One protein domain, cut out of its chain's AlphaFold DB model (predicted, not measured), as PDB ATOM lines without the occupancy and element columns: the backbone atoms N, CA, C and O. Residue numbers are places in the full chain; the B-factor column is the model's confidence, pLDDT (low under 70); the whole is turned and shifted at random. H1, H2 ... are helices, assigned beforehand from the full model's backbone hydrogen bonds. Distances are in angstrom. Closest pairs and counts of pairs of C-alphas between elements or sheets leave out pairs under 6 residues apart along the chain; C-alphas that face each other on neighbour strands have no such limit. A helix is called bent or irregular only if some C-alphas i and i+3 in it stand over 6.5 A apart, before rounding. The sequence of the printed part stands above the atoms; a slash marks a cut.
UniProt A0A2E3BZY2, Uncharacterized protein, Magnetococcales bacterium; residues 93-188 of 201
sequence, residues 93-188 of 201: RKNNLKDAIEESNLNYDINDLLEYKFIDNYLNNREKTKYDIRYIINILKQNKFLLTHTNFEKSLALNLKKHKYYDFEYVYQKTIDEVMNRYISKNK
ATOM      1  N   ARG A  93     -45.464  23.603 -25.519       92.50
ATOM      2  CA  ARG A  93     -45.182  22.161 -25.378       92.50
ATOM      3  C   ARG A  93     -46.292  21.289 -25.942       92.50
ATOM      4  O   ARG A  93     -45.984  20.267 -26.551       92.50
ATOM      5  N   LYS A  94     -47.553  21.690 -25.743       94.62
ATOM      6  CA  LYS A  94     -48.721  20.999 -26.299       94.62
ATOM      7  C   LYS A  94     -48.660  20.990 -27.825       94.62
ATOM      8  O   LYS A  94     -48.795  19.925 -28.415       94.62
ATOM      9  N   ASN A  95     -48.383  22.134 -28.446       94.50
ATOM     10  CA  ASN A  95     -48.258  22.231 -29.900       94.50
ATOM     11  C   ASN A  95     -47.070  21.415 -30.421       94.50
ATOM     12  O   ASN A  95     -47.265  20.575 -31.285       94.50
ATOM     13  N   ASN A  96     -45.888  21.536 -29.808       93.50
ATOM     14  CA  ASN A  96     -44.726  20.736 -30.208       93.50
ATOM     15  C   ASN A  96     -44.991  19.221 -30.135       93.50
ATOM     16  O   ASN A  96     -44.519  18.461 -30.974       93.50
ATOM     17  N   LEU A  97     -45.718  18.764 -29.107       93.62
ATOM     18  CA  LEU A  97     -46.095  17.356 -28.994       93.62
ATOM     19  C   LEU A  97     -47.100  16.958 -30.080       93.62
ATOM     20  O   LEU A  97     -46.972  15.876 -30.645       93.62
ATOM     21  N   LYS A  98     -48.078  17.819 -30.374       94.31
ATOM     22  CA  LYS A  98     -49.047  17.602 -31.450       94.31
ATOM     23  C   LYS A  98     -48.335  17.441 -32.797       94.31
ATOM     24  O   LYS A  98     -48.544  16.430 -33.459       94.31
ATOM     25  N   ASP A  99     -47.442  18.366 -33.134       94.44
ATOM     26  CA  ASP A  99     -46.682  18.336 -34.387       94.44
ATOM     27  C   ASP A  99     -45.849  17.045 -34.488       94.44
ATOM     28  O   ASP A  99     -45.888  16.346 -35.495       94.44
ATOM     29  N   ALA A 100     -45.189  16.633 -33.400       93.44
ATOM     30  CA  ALA A 100     -44.408  15.394 -33.372       93.44
ATOM     31  C   ALA A 100     -45.255  14.113 -33.540       93.44
ATOM     32  O   ALA A 100     -44.770  13.107 -34.077       93.44
ATOM     33  N   ILE A 101     -46.505  14.113 -33.059       92.56
ATOM     34  CA  ILE A 101     -47.466  13.015 -33.254       92.56
ATOM     35  C   ILE A 101     -47.860  12.937 -34.735       92.56
ATOM     36  O   ILE A 101     -47.826  11.843 -35.310       92.56
ATOM     37  N   GLU A 102     -48.165  14.083 -35.348       90.62
ATOM     38  CA  GLU A 102     -48.516  14.201 -36.768       90.62
ATOM     39  C   GLU A 102     -47.352  13.761 -37.672       90.62
ATOM     40  O   GLU A 102     -47.525  12.868 -38.502       90.62
ATOM     41  N   GLU A 103     -46.135  14.264 -37.437       92.38
ATOM     42  CA  GLU A 103     -44.911  13.851 -38.146       92.38
ATOM     43  C   GLU A 103     -44.629  12.345 -38.012       92.38
ATOM     44  O   GLU A 103     -44.076  11.699 -38.905       92.38
ATOM     45  N   SER A 104     -45.037  11.752 -36.888       88.38
ATOM     46  CA  SER A 104     -44.896  10.322 -36.627       88.38
ATOM     47  C   SER A 104     -45.983   9.457 -37.274       88.38
ATOM     48  O   SER A 104     -45.968   8.238 -37.072       88.38
ATOM     49  N   ASN A 105     -46.907  10.044 -38.045       88.12
ATOM     50  CA  ASN A 105     -48.062   9.371 -38.649       88.12
ATOM     51  C   ASN A 105     -48.902   8.593 -37.615       88.12
ATOM     52  O   ASN A 105     -49.411   7.486 -37.863       88.12
ATOM     53  N   LEU A 106     -49.000   9.138 -36.404       86.44
ATOM     54  CA  LEU A 106     -49.856   8.633 -35.343       86.44
ATOM     55  C   LEU A 106     -51.191   9.387 -35.393       86.44
ATOM     56  O   LEU A 106     -51.207  10.602 -35.515       86.44
ATOM     57  N   ASN A 107     -52.311   8.665 -35.301       84.38
ATOM     58  CA  ASN A 107     -53.653   9.254 -35.365       84.38
ATOM     59  C   ASN A 107     -54.262   9.329 -33.956       84.38
ATOM     60  O   ASN A 107     -55.255   8.664 -33.674       84.38
ATOM     61  N   TYR A 108     -53.584  10.035 -33.050       86.88
ATOM     62  CA  TYR A 108     -54.060  10.279 -31.685       86.88
ATOM     63  C   TYR A 108     -54.502  11.738 -31.556       86.88
ATOM     64  O   TYR A 108     -53.744  12.630 -31.939       86.88
ATOM     65  N   ASP A 109     -55.676  11.990 -30.970       86.56
ATOM     66  CA  ASP A 109     -56.014  13.334 -30.499       86.56
ATOM     67  C   ASP A 109     -55.203  13.618 -29.230       86.56
ATOM     68  O   ASP A 109     -55.216  12.854 -28.262       86.56
ATOM     69  N   ILE A 110     -54.483  14.739 -29.223       85.25
ATOM     70  CA  ILE A 110     -53.708  15.161 -28.061       85.25
ATOM     71  C   ILE A 110     -54.573  15.352 -26.811       85.25
ATOM     72  O   ILE A 110     -54.056  15.215 -25.708       85.25
ATOM     73  N   ASN A 111     -55.862  15.668 -26.954       86.75
ATOM     74  CA  ASN A 111     -56.769  15.852 -25.823       86.75
ATOM     75  C   ASN A 111     -57.079  14.524 -25.121       86.75
ATOM     76  O   ASN A 111     -57.057  14.492 -23.893       86.75
ATOM     77  N   ASP A 112     -57.242  13.436 -25.876       87.25
ATOM     78  CA  ASP A 112     -57.407  12.082 -25.323       87.25
ATOM     79  C   ASP A 112     -56.140  11.624 -24.592       87.25
ATOM     80  O   ASP A 112     -56.167  10.845 -23.640       87.25
ATOM     81  N   LEU A 113     -54.989  12.138 -25.026       87.94
ATOM     82  CA  LEU A 113     -53.698  11.819 -24.443       87.94
ATOM     83  C   LEU A 113     -53.411  12.557 -23.118       87.94
ATOM     84  O   LEU A 113     -52.489  12.173 -22.396       87.94
ATOM     85  N   LEU A 114     -54.178  13.592 -22.758       85.44
ATOM     86  CA  LEU A 114     -53.937  14.371 -21.531       85.44
ATOM     87  C   LEU A 114     -54.202  13.577 -20.246       85.44
ATOM     88  O   LEU A 114     -53.689  13.939 -19.189       85.44
ATOM     89  N   GLU A 115     -54.957  12.483 -20.326       84.00
ATOM     90  CA  GLU A 115     -55.225  11.607 -19.181       84.00
ATOM     91  C   GLU A 115     -53.983  10.813 -18.742       84.00
ATOM     92  O   GLU A 115     -53.885  10.356 -17.598       84.00
ATOM     93  N   TYR A 116     -52.989  10.671 -19.625       85.62
ATOM     94  CA  TYR A 116     -51.760   9.961 -19.305       85.62
ATOM     95  C   TYR A 116     -50.836  10.821 -18.441       85.62
ATOM     96  O   TYR A 116     -50.304  11.844 -18.875       85.62
ATOM     97  N   LYS A 117     -50.537  10.333 -17.230       84.94
ATOM     98  CA  LYS A 117     -49.654  11.009 -16.258       84.94
ATOM     99  C   LYS A 117     -48.308  11.451 -16.842       84.94
ATOM    100  O   LYS A 117     -47.807  12.510 -16.480       84.94
ATOM    101  N   PHE A 118     -47.702  10.653 -17.722       84.06
ATOM    102  CA  PHE A 118     -46.407  10.997 -18.317       84.06
ATOM    103  C   PHE A 118     -46.505  12.181 -19.298       84.06
ATOM    104  O   PHE A 118     -45.562  12.966 -19.392       84.06
ATOM    105  N   ILE A 119     -47.654  12.358 -19.959       89.44
ATOM    106  CA  ILE A 119     -47.943  13.501 -20.837       89.44
ATOM    107  C   ILE A 119     -48.257  14.736 -19.996       89.44
ATOM    108  O   ILE A 119     -47.662  15.788 -20.234       89.44
ATOM    109  N   ASP A 120     -49.091  14.606 -18.957       88.19
ATOM    110  CA  ASP A 120     -49.352  15.695 -18.002       88.19
ATOM    111  C   ASP A 120     -48.044  16.223 -17.387       88.19
ATOM    112  O   ASP A 120     -47.803  17.433 -17.358       88.19
ATOM    113  N   ASN A 121     -47.144  15.324 -16.980       88.50
ATOM    114  CA  ASN A 121     -45.843  15.685 -16.422       88.50
ATOM    115  C   ASN A 121     -44.961  16.458 -17.414       88.50
ATOM    116  O   ASN A 121     -44.387  17.487 -17.040       88.50
ATOM    117  N   TYR A 122     -44.878  16.001 -18.669       90.06
ATOM    118  CA  TYR A 122     -44.139  16.690 -19.732       90.06
ATOM    119  C   TYR A 122     -44.696  18.103 -19.985       90.06
ATOM    120  O   TYR A 122     -43.948  19.090 -19.986       90.06
ATOM    121  N   LEU A 123     -46.019  18.222 -20.137       91.19
ATOM    122  CA  LEU A 123     -46.681  19.491 -20.442       91.19
ATOM    123  C   LEU A 123     -46.561  20.500 -19.296       91.19
ATOM    124  O   LEU A 123     -46.285  21.675 -19.534       91.19
ATOM    125  N   ASN A 124     -46.706  20.051 -18.049       88.25
ATOM    126  CA  ASN A 124     -46.641  20.924 -16.879       88.25
ATOM    127  C   ASN A 124     -45.213  21.179 -16.372       88.25
ATOM    128  O   ASN A 124     -45.042  21.931 -15.410       88.25
ATOM    129  N   ASN A 125     -44.194  20.557 -16.971       81.00
ATOM    130  CA  ASN A 125     -42.804  20.628 -16.511       81.00
ATOM    131  C   ASN A 125     -42.621  20.275 -15.028       81.00
ATOM    132  O   ASN A 125     -41.802  20.886 -14.331       81.00
ATOM    133  N   ARG A 126     -43.440  19.360 -14.509       64.00
ATOM    134  CA  ARG A 126     -43.391  18.979 -13.098       64.00
ATOM    135  C   ARG A 126     -42.180  18.057 -12.935       64.00
ATOM    136  O   ARG A 126     -42.291  16.861 -13.141       64.00
ATOM    137  N   GLU A 127     -41.036  18.669 -12.616       57.97
ATOM    138  CA  GLU A 127     -39.711  18.068 -12.362       57.97
ATOM    139  C   GLU A 127     -38.845  17.747 -13.597       57.97
ATOM    140  O   GLU A 127     -39.314  17.741 -14.735       57.97
ATOM    141  N   LYS A 128     -37.543  17.505 -13.347       55.75
ATOM    142  CA  LYS A 128     -36.541  16.958 -14.285       55.75
ATOM    143  C   LYS A 128     -36.971  15.560 -14.753       55.75
ATOM    144  O   LYS A 128     -36.385  14.553 -14.365       55.75
ATOM    145  N   THR A 129     -38.049  15.474 -15.511       61.97
ATOM    146  CA  THR A 129     -38.580  14.195 -15.963       61.97
ATOM    147  C   THR A 129     -37.776  13.682 -17.151       61.97
ATOM    148  O   THR A 129     -37.331  14.445 -18.004       61.97
ATOM    149  N   LYS A 130     -37.612  12.358 -17.216       66.75
ATOM    150  CA  LYS A 130     -37.063  11.633 -18.375       66.75
ATOM    151  C   LYS A 130     -38.001  11.632 -19.594       66.75
ATOM    152  O   LYS A 130     -37.702  10.999 -20.599       66.75
ATOM    153  N   TYR A 131     -39.171  12.259 -19.472       81.44
ATOM    154  CA  TYR A 131     -40.254  12.207 -20.445       81.44
ATOM    155  C   TYR A 131     -40.120  13.370 -21.424       81.44
ATOM    156  O   TYR A 131     -40.777  14.396 -21.276       81.44
ATOM    157  N   ASP A 132     -39.231  13.229 -22.403       86.94
ATOM    158  CA  ASP A 132     -39.170  14.142 -23.541       86.94
ATOM    159  C   ASP A 132     -40.156  13.721 -24.651       86.94
ATOM    160  O   ASP A 132     -40.804  12.671 -24.588       86.94
ATOM    161  N   ILE A 133     -40.280  14.555 -25.691       89.62
ATOM    162  CA  ILE A 133     -41.144  14.263 -26.846       89.62
ATOM    163  C   ILE A 133     -40.775  12.911 -27.468       89.62
ATOM    164  O   ILE A 133     -41.660  12.134 -27.817       89.62
ATOM    165  N   ARG A 134     -39.482  12.593 -27.582       88.75
ATOM    166  CA  ARG A 134     -39.016  11.354 -28.212       88.75
ATOM    167  C   ARG A 134     -39.489  10.130 -27.434       88.75
ATOM    168  O   ARG A 134     -39.975   9.177 -28.039       88.75
ATOM    169  N   TYR A 135     -39.389  10.171 -26.110       87.94
ATOM    170  CA  TYR A 135     -39.902   9.140 -25.223       87.94
ATOM    171  C   TYR A 135     -41.407   8.949 -25.423       87.94
ATOM    172  O   TYR A 135     -41.855   7.829 -25.661       87.94
ATOM    173  N   ILE A 136     -42.182  10.039 -25.401       89.75
ATOM    174  CA  ILE A 136     -43.640   9.994 -25.591       89.75
ATOM    175  C   ILE A 136     -43.991   9.353 -26.938       89.75
ATOM    176  O   ILE A 136     -44.780   8.412 -26.990       89.75
ATOM    177  N   ILE A 137     -43.367   9.813 -28.023       91.12
ATOM    178  CA  ILE A 137     -43.601   9.287 -29.371       91.12
ATOM    179  C   ILE A 137     -43.261   7.797 -29.462       91.12
ATOM    180  O   ILE A 137     -44.005   7.043 -30.089       91.12
ATOM    181  N   ASN A 138     -42.179   7.344 -28.826       87.88
ATOM    182  CA  ASN A 138     -41.812   5.929 -28.820       87.88
ATOM    183  C   ASN A 138     -42.868   5.065 -28.120       87.88
ATOM    184  O   ASN A 138     -43.263   4.037 -28.672       87.88
ATOM    185  N   ILE A 139     -43.375   5.506 -26.966       87.00
ATOM    186  CA  ILE A 139     -44.456   4.813 -26.250       87.00
ATOM    187  C   ILE A 139     -45.723   4.745 -27.111       87.00
ATOM    188  O   ILE A 139     -46.325   3.682 -27.251       87.00
ATOM    189  N   LEU A 140     -46.109   5.846 -27.760       89.19
ATOM    190  CA  LEU A 140     -47.288   5.861 -28.632       89.19
ATOM    191  C   LEU A 140     -47.121   4.942 -29.854       89.19
ATOM    192  O   LEU A 140     -48.059   4.233 -30.227       89.19
ATOM    193  N   LYS A 141     -45.927   4.895 -30.460       88.19
ATOM    194  CA  LYS A 141     -45.617   3.965 -31.560       88.19
ATOM    195  C   LYS A 141     -45.682   2.508 -31.103       88.19
ATOM    196  O   LYS A 141     -46.258   1.682 -31.813       88.19
ATOM    197  N   GLN A 142     -45.143   2.195 -29.925       86.06
ATOM    198  CA  GLN A 142     -45.233   0.861 -29.332       86.06
ATOM    199  C   GLN A 142     -46.695   0.465 -29.099       86.06
ATOM    200  O   GLN A 142     -47.111  -0.607 -29.533       86.06
ATOM    201  N   ASN A 143     -47.503   1.350 -28.515       85.44
ATOM    202  CA  ASN A 143     -48.925   1.097 -28.277       85.44
ATOM    203  C   ASN A 143     -49.694   0.857 -29.577       85.44
ATOM    204  O   ASN A 143     -50.422  -0.131 -29.683       85.44
ATOM    205  N   LYS A 144     -49.482   1.692 -30.602       87.19
ATOM    206  CA  LYS A 144     -50.088   1.491 -31.925       87.19
ATOM    207  C   LYS A 144     -49.715   0.130 -32.510       87.19
ATOM    208  O   LYS A 144     -50.583  -0.568 -33.036       87.19
ATOM    209  N   PHE A 145     -48.449  -0.269 -32.396       87.25
ATOM    210  CA  PHE A 145     -47.993  -1.574 -32.864       87.25
ATOM    211  C   PHE A 145     -48.689  -2.715 -32.112       87.25
ATOM    212  O   PHE A 145     -49.242  -3.618 -32.739       87.25
ATOM    213  N   LEU A 146     -48.697  -2.659 -30.778       87.38
ATOM    214  CA  LEU A 146     -49.279  -3.690 -29.919       87.38
ATOM    215  C   LEU A 146     -50.766  -3.899 -30.218       87.38
ATOM    216  O   LEU A 146     -51.198  -5.044 -30.352       87.38
ATOM    217  N   LEU A 147     -51.523  -2.814 -30.371       86.62
ATOM    218  CA  LEU A 147     -52.956  -2.860 -30.668       86.62
ATOM    219  C   LEU A 147     -53.250  -3.357 -32.093       86.62
ATOM    220  O   LEU A 147     -54.221  -4.075 -32.299       86.62
ATOM    221  N   THR A 148     -52.404  -3.015 -33.069       85.62
ATOM    222  CA  THR A 148     -52.640  -3.359 -34.486       85.62
ATOM    223  C   THR A 148     -52.180  -4.774 -34.836       85.62
ATOM    224  O   THR A 148     -52.809  -5.466 -35.633       85.62
ATOM    225  N   HIS A 149     -51.046  -5.211 -34.286       84.94
ATOM    226  CA  HIS A 149     -50.335  -6.402 -34.758       84.94
ATOM    227  C   HIS A 149     -50.312  -7.551 -33.753       84.94
ATOM    228  O   HIS A 149     -49.808  -8.633 -34.066       84.94
ATOM    229  N   THR A 150     -50.847  -7.352 -32.549       87.25
ATOM    230  CA  THR A 150     -50.852  -8.378 -31.507       87.25
ATOM    231  C   THR A 150     -52.228  -8.507 -30.857       87.25
ATOM    232  O   THR A 150     -53.109  -7.677 -31.036       87.25
ATOM    233  N   ASN A 151     -52.419  -9.553 -30.049       90.25
ATOM    234  CA  ASN A 151     -53.628  -9.722 -29.237       90.25
ATOM    235  C   ASN A 151     -53.481  -9.031 -27.870       90.25
ATOM    236  O   ASN A 151     -53.787  -9.644 -26.839       90.25
ATOM    237  N   PHE A 152     -52.945  -7.805 -27.849       92.31
ATOM    238  CA  PHE A 152     -52.567  -7.108 -26.619       92.31
ATOM    239  C   PHE A 152     -53.743  -6.940 -25.662       92.31
ATOM    240  O   PHE A 152     -53.669  -7.443 -24.547       92.31
ATOM    241  N   GLU A 153     -54.858  -6.359 -26.108       92.38
ATOM    242  CA  GLU A 153     -56.024  -6.095 -25.249       92.38
ATOM    243  C   GLU A 153     -56.574  -7.367 -24.596       92.38
ATOM    244  O   GLU A 153     -56.783  -7.425 -23.383       92.38
ATOM    245  N   LYS A 154     -56.737  -8.433 -25.391       94.31
ATOM    246  CA  LYS A 154     -57.195  -9.738 -24.893       94.31
ATOM    247  C   LYS A 154     -56.216 -10.320 -23.872       94.31
ATOM    248  O   LYS A 154     -56.641 -10.883 -22.866       94.31
ATOM    249  N   SER A 155     -54.915 -10.185 -24.122       93.88
ATOM    250  CA  SER A 155     -53.873 -10.694 -23.223       93.88
ATOM    251  C   SER A 155     -53.800  -9.879 -21.933       93.88
ATOM    252  O   SER A 155     -53.695 -10.466 -20.862       93.88
ATOM    253  N   LEU A 156     -53.950  -8.555 -22.014       94.25
ATOM    254  CA  LEU A 156     -53.963  -7.661 -20.861       94.25
ATOM    255  C   LEU A 156     -55.160  -7.961 -19.959       94.25
ATOM    256  O   LEU A 156     -54.992  -8.137 -18.757       94.25
ATOM    257  N   ALA A 157     -56.357  -8.120 -20.531       94.19
ATOM    258  CA  ALA A 157     -57.555  -8.476 -19.774       94.19
ATOM    259  C   ALA A 157     -57.416  -9.831 -19.050       94.19
ATOM    260  O   ALA A 157     -57.866  -9.982 -17.912       94.19
ATOM    261  N   LEU A 158     -56.776 -10.820 -19.683       95.19
ATOM    262  CA  LEU A 158     -56.481 -12.115 -19.060       95.19
ATOM    263  C   LEU A 158     -55.435 -11.986 -17.947       95.19
ATOM    264  O   LEU A 158     -55.623 -12.540 -16.861       95.19
ATOM    265  N   ASN A 159     -54.361 -11.236 -18.190       93.50
ATOM    266  CA  ASN A 159     -53.286 -11.048 -17.225       93.50
ATOM    267  C   ASN A 159     -53.732 -10.234 -16.010       93.50
ATOM    268  O   ASN A 159     -53.380 -10.610 -14.897       93.50
ATOM    269  N   LEU A 160     -54.584  -9.220 -16.175       93.56
ATOM    270  CA  LEU A 160     -55.189  -8.485 -15.057       93.56
ATOM    271  C   LEU A 160     -56.027  -9.402 -14.154       93.56
ATOM    272  O   LEU A 160     -55.956  -9.296 -12.932       93.56
ATOM    273  N   LYS A 161     -56.765 -10.363 -14.728       93.81
ATOM    274  CA  LYS A 161     -57.506 -11.369 -13.945       93.81
ATOM    275  C   LYS A 161     -56.570 -12.346 -13.230       93.81
ATOM    276  O   LYS A 161     -56.797 -12.679 -12.067       93.81
ATOM    277  N   LYS A 162     -55.520 -12.804 -13.915       94.25
ATOM    278  CA  LYS A 162     -54.546 -13.779 -13.397       94.25
ATOM    279  C   LYS A 162     -53.639 -13.190 -12.312       94.25
ATOM    280  O   LYS A 162     -53.282 -13.886 -11.367       94.25
ATOM    281  N   HIS A 163     -53.289 -11.914 -12.435       91.81
ATOM    282  CA  HIS A 163     -52.330 -11.202 -11.594       91.81
ATOM    283  C   HIS A 163     -52.993 -10.089 -10.769       91.81
ATOM    284  O   HIS A 163     -52.390  -9.050 -10.533       91.81
ATOM    285  N   LYS A 164     -54.213 -10.326 -10.271       88.56
ATOM    286  CA  LYS A 164     -55.032  -9.346  -9.526       88.56
ATOM    287  C   LYS A 164     -54.395  -8.728  -8.266       88.56
ATOM    288  O   LYS A 164     -54.947  -7.779  -7.726       88.56
ATOM    289  N   TYR A 165     -53.287  -9.287  -7.777       91.50
ATOM    290  CA  TYR A 165     -52.558  -8.805  -6.594       91.50
ATOM    291  C   TYR A 165     -51.275  -8.031  -6.931       91.50
ATOM    292  O   TYR A 165     -50.576  -7.597  -6.022       91.50
ATOM    293  N   TYR A 166     -50.947  -7.892  -8.215       90.19
ATOM    294  CA  TYR A 166     -49.795  -7.125  -8.680       90.19
ATOM    295  C   TYR A 166     -50.224  -5.714  -9.079       90.19
ATOM    296  O   TYR A 166     -51.392  -5.477  -9.398       90.19
ATOM    297  N   ASP A 167     -49.274  -4.781  -9.073       89.75
ATOM    298  CA  ASP A 167     -49.522  -3.443  -9.596       89.75
ATOM    299  C   ASP A 167     -49.800  -3.471 -11.114       89.75
ATOM    300  O   ASP A 167     -49.436  -4.403 -11.839       89.75
ATOM    301  N   PHE A 168     -50.510  -2.448 -11.596       85.81
ATOM    302  CA  PHE A 168     -50.911  -2.370 -13.000       85.81
ATOM    303  C   PHE A 168     -49.706  -2.292 -13.945       85.81
ATOM    304  O   PHE A 168     -49.734  -2.896 -15.015       85.81
ATOM    305  N   GLU A 169     -48.655  -1.572 -13.554       84.69
ATOM    306  CA  GLU A 169     -47.478  -1.319 -14.388       84.69
ATOM    307  C   GLU A 169     -46.700  -2.613 -14.666       84.69
ATOM    308  O   GLU A 169     -46.369  -2.912 -15.814       84.69
ATOM    309  N   TYR A 170     -46.531  -3.452 -13.646       89.62
ATOM    310  CA  TYR A 170     -45.969  -4.791 -13.748       89.62
ATOM    311  C   TYR A 170     -46.794  -5.675 -14.684       89.62
ATOM    312  O   TYR A 170     -46.247  -6.316 -15.583       89.62
ATOM    313  N   VAL A 171     -48.120  -5.717 -14.502       89.88
ATOM    314  CA  VAL A 171     -49.005  -6.543 -15.344       89.88
ATOM    315  C   VAL A 171     -48.989  -6.065 -16.797       89.88
ATOM    316  O   VAL A 171     -48.994  -6.888 -17.719       89.88
ATOM    317  N   TYR A 172     -48.932  -4.752 -17.010       87.88
ATOM    318  CA  TYR A 172     -48.841  -4.134 -18.325       87.88
ATOM    319  C   TYR A 172     -47.539  -4.526 -19.030       87.88
ATOM    320  O   TYR A 172     -47.593  -5.112 -20.113       87.88
ATOM    321  N   GLN A 173     -46.385  -4.320 -18.385       87.12
ATOM    322  CA  GLN A 173     -45.076  -4.655 -18.953       87.12
ATOM    323  C   GLN A 173     -44.948  -6.151 -19.249       87.12
ATOM    324  O   GLN A 173     -44.557  -6.544 -20.346       87.12
ATOM    325  N   LYS A 174     -45.381  -7.003 -18.315       90.12
ATOM    326  CA  LYS A 174     -45.393  -8.452 -18.523       90.12
ATOM    327  C   LYS A 174     -46.230  -8.852 -19.738       90.12
ATOM    328  O   LYS A 174     -45.846  -9.734 -20.504       90.12
ATOM    329  N   THR A 175     -47.378  -8.204 -19.925       91.69
ATOM    330  CA  THR A 175     -48.239  -8.468 -21.081       91.69
ATOM    331  C   THR A 175     -47.552  -8.073 -22.384       91.69
ATOM    332  O   THR A 175     -47.647  -8.835 -23.348       91.69
ATOM    333  N   ILE A 176     -46.847  -6.933 -22.415       88.50
ATOM    334  CA  ILE A 176     -46.032  -6.513 -23.565       88.50
ATOM    335  C   ILE A 176     -45.027  -7.613 -23.911       88.50
ATOM    336  O   ILE A 176     -45.037  -8.110 -25.036       88.50
ATOM    337  N   ASP A 177     -44.227  -8.057 -22.943       87.38
ATOM    338  CA  ASP A 177     -43.187  -9.064 -23.169       87.38
ATOM    339  C   ASP A 177     -43.777 -10.370 -23.734       87.38
ATOM    340  O   ASP A 177     -43.271 -10.941 -24.703       87.38
ATOM    341  N   GLU A 178     -44.904 -10.834 -23.187       90.81
ATOM    342  CA  GLU A 178     -45.586 -12.051 -23.637       90.81
ATOM    343  C   GLU A 178     -46.148 -11.944 -25.064       90.81
ATOM    344  O   GLU A 178     -46.075 -12.904 -25.844       90.81
ATOM    345  N   VAL A 179     -46.760 -10.812 -25.436       89.88
ATOM    346  CA  VAL A 179     -47.306 -10.645 -26.794       89.88
ATOM    347  C   VAL A 179     -46.200 -10.424 -27.817       89.88
ATOM    348  O   VAL A 179     -46.287 -10.978 -28.914       89.88
ATOM    349  N   MET A 180     -45.137  -9.712 -27.443       85.62
ATOM    350  CA  MET A 180     -43.982  -9.469 -28.301       85.62
ATOM    351  C   MET A 180     -43.218 -10.762 -28.575       85.62
ATOM    352  O   MET A 180     -42.958 -11.080 -29.733       85.62
ATOM    353  N   ASN A 181     -42.959 -11.583 -27.554       84.81
ATOM    354  CA  ASN A 181     -42.302 -12.881 -27.730       84.81
ATOM    355  C   ASN A 181     -43.105 -13.825 -28.636       84.81
ATOM    356  O   ASN A 181     -42.535 -14.514 -29.492       84.81
ATOM    357  N   ARG A 182     -44.439 -13.833 -28.500       88.06
ATOM    358  CA  ARG A 182     -45.325 -14.595 -29.397       88.06
ATOM    359  C   ARG A 182     -45.293 -14.057 -30.824       88.06
ATOM    360  O   ARG A 182     -45.233 -14.857 -31.757       88.06
ATOM    361  N   TYR A 183     -45.327 -12.737 -30.999       85.56
ATOM    362  CA  TYR A 183     -45.246 -12.103 -32.312       85.56
ATOM    363  C   TYR A 183     -43.919 -12.429 -33.008       85.56
ATOM    364  O   TYR A 183     -43.931 -12.914 -34.139       85.56
ATOM    365  N   ILE A 184     -42.788 -12.253 -32.319       82.19
ATOM    366  CA  ILE A 184     -41.449 -12.552 -32.843       82.19
ATOM    367  C   ILE A 184     -41.352 -14.027 -33.233       82.19
ATOM    368  O   ILE A 184     -40.959 -14.335 -34.352       82.19
ATOM    369  N   SER A 185     -41.771 -14.945 -32.355       83.06
ATOM    370  CA  SER A 185     -41.682 -16.391 -32.610       83.06
ATOM    371  C   SER A 185     -42.454 -16.827 -33.857       83.06
ATOM    372  O   SER A 185     -41.967 -17.672 -34.603       83.06
ATOM    373  N   LYS A 186     -43.621 -16.223 -34.117       83.69
ATOM    374  CA  LYS A 186     -44.423 -16.490 -35.322       83.69
ATOM    375  C   LYS A 186     -43.828 -15.890 -36.596       83.69
ATOM    376  O   LYS A 186     -44.078 -16.410 -37.676       83.69
ATOM    377  N   ASN A 187     -43.049 -14.818 -36.473       78.50
ATOM    378  CA  ASN A 187     -42.511 -14.056 -37.599       78.50
ATOM    379  C   ASN A 187     -40.993 -14.234 -37.792       78.50
ATOM    380  O   ASN A 187     -40.393 -13.481 -38.551       78.50
ATOM    381  N   LYS A 188     -40.364 -15.235 -37.157       66.00
ATOM    382  CA  LYS A 188     -38.905 -15.484 -37.201       66.00
ATOM    383  C   LYS A 188     -38.301 -15.583 -38.614       66.00
ATOM    384  O   LYS A 188     -37.115 -15.318 -38.765       66.00
TER     385      LYS A 188
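What this domain is: This is residues 93 to 188 of the 201 residues of an uncharacterized protein of Magnetococcales bacterium (UniProt A0A2E3BZY2). Picture two helical lobes joined by one long helix, H4. The first lobe holds H1, the short H2 and H3, with the first residues of H4 packed on H1 at one side of it and H2 near H3 alone; the second is a crossed pair, H5 and H6, near the last residues of H4. The printed part has 96 residues with six named helices, H1 to H6 in that order, and no named strand; the class is all helix. It is only just loose, close to compact, with a radius of gyration of the C-alphas of 15.1 A, and it spans 38 by 32 by 21 A.

Where its parts are: Find C-alpha 93 at (-45.182, 22.161, -25.378); from there H1 runs through residues 93 to 103, 15.2 A from first to last C-alpha. Next come H2, residues 112 to 115, 6.5 A long, and H3, residues 117 to 124, 10.4 A long. H2 is only just irregular: C-alphas 112 and 115 are 6.54 A apart. Look for C-alpha 133 at (-41.144, 14.263, -26.846), where H4, residues 133 to 149, begins its 24.0 A. H5 takes residues 152 to 162, 14.9 A long. H6, the longest helix, runs through residues 168 to 186 over 27.2 A and ends with C-alpha 186 at (-44.423, -16.490, -35.322).

How they stand to each other: Start at Arg 93: its C-alpha is 5.8 A from that of Leu 123, the closest pair of H1 and H3, which only just touch, with 3 pairs of C-alphas within 8 A, at a steep tilt of 58 degrees, opposite ways. H2 and H3 are close but not clearly touching, the closest C-alphas being those of Leu 114 and Asp 120 at 5.9 A. H4 touches H1 with residues 133 to 137 alone; the closest C-alphas, of Leu 97 and Ile 133, are 6.2 A apart, at a steep tilt of 44 degrees, the same way. Farther along H4, at Leu 146, its C-alpha is 5.8 A from that of Phe 152 in H5; H4 and H5 are close but not clearly touching, about perpendicular at 89 degrees. H5 and H6 touch with 12 pairs of C-alphas within 8 A, the closest being those of Leu 156 and Thr 175 at 5.8 A, at a steep tilt of 52 degrees, opposite ways. H1 and H3 are each apart from H5 and H6. In H1, H3, H4, H5 and H6 every O i to N i+4 pair is within hydrogen-bond range; H2 is too short for such a pair.

The domain as a whole: The two C-alphas farthest apart, those of Asn 124 and Lys 188, are 42.4 A apart. The printed part has no cut, and no link is long. The mean pLDDT of the printed part is 87.1; look for values under 70 at residues 126 to 130, between H3 and H4, and at residue 188.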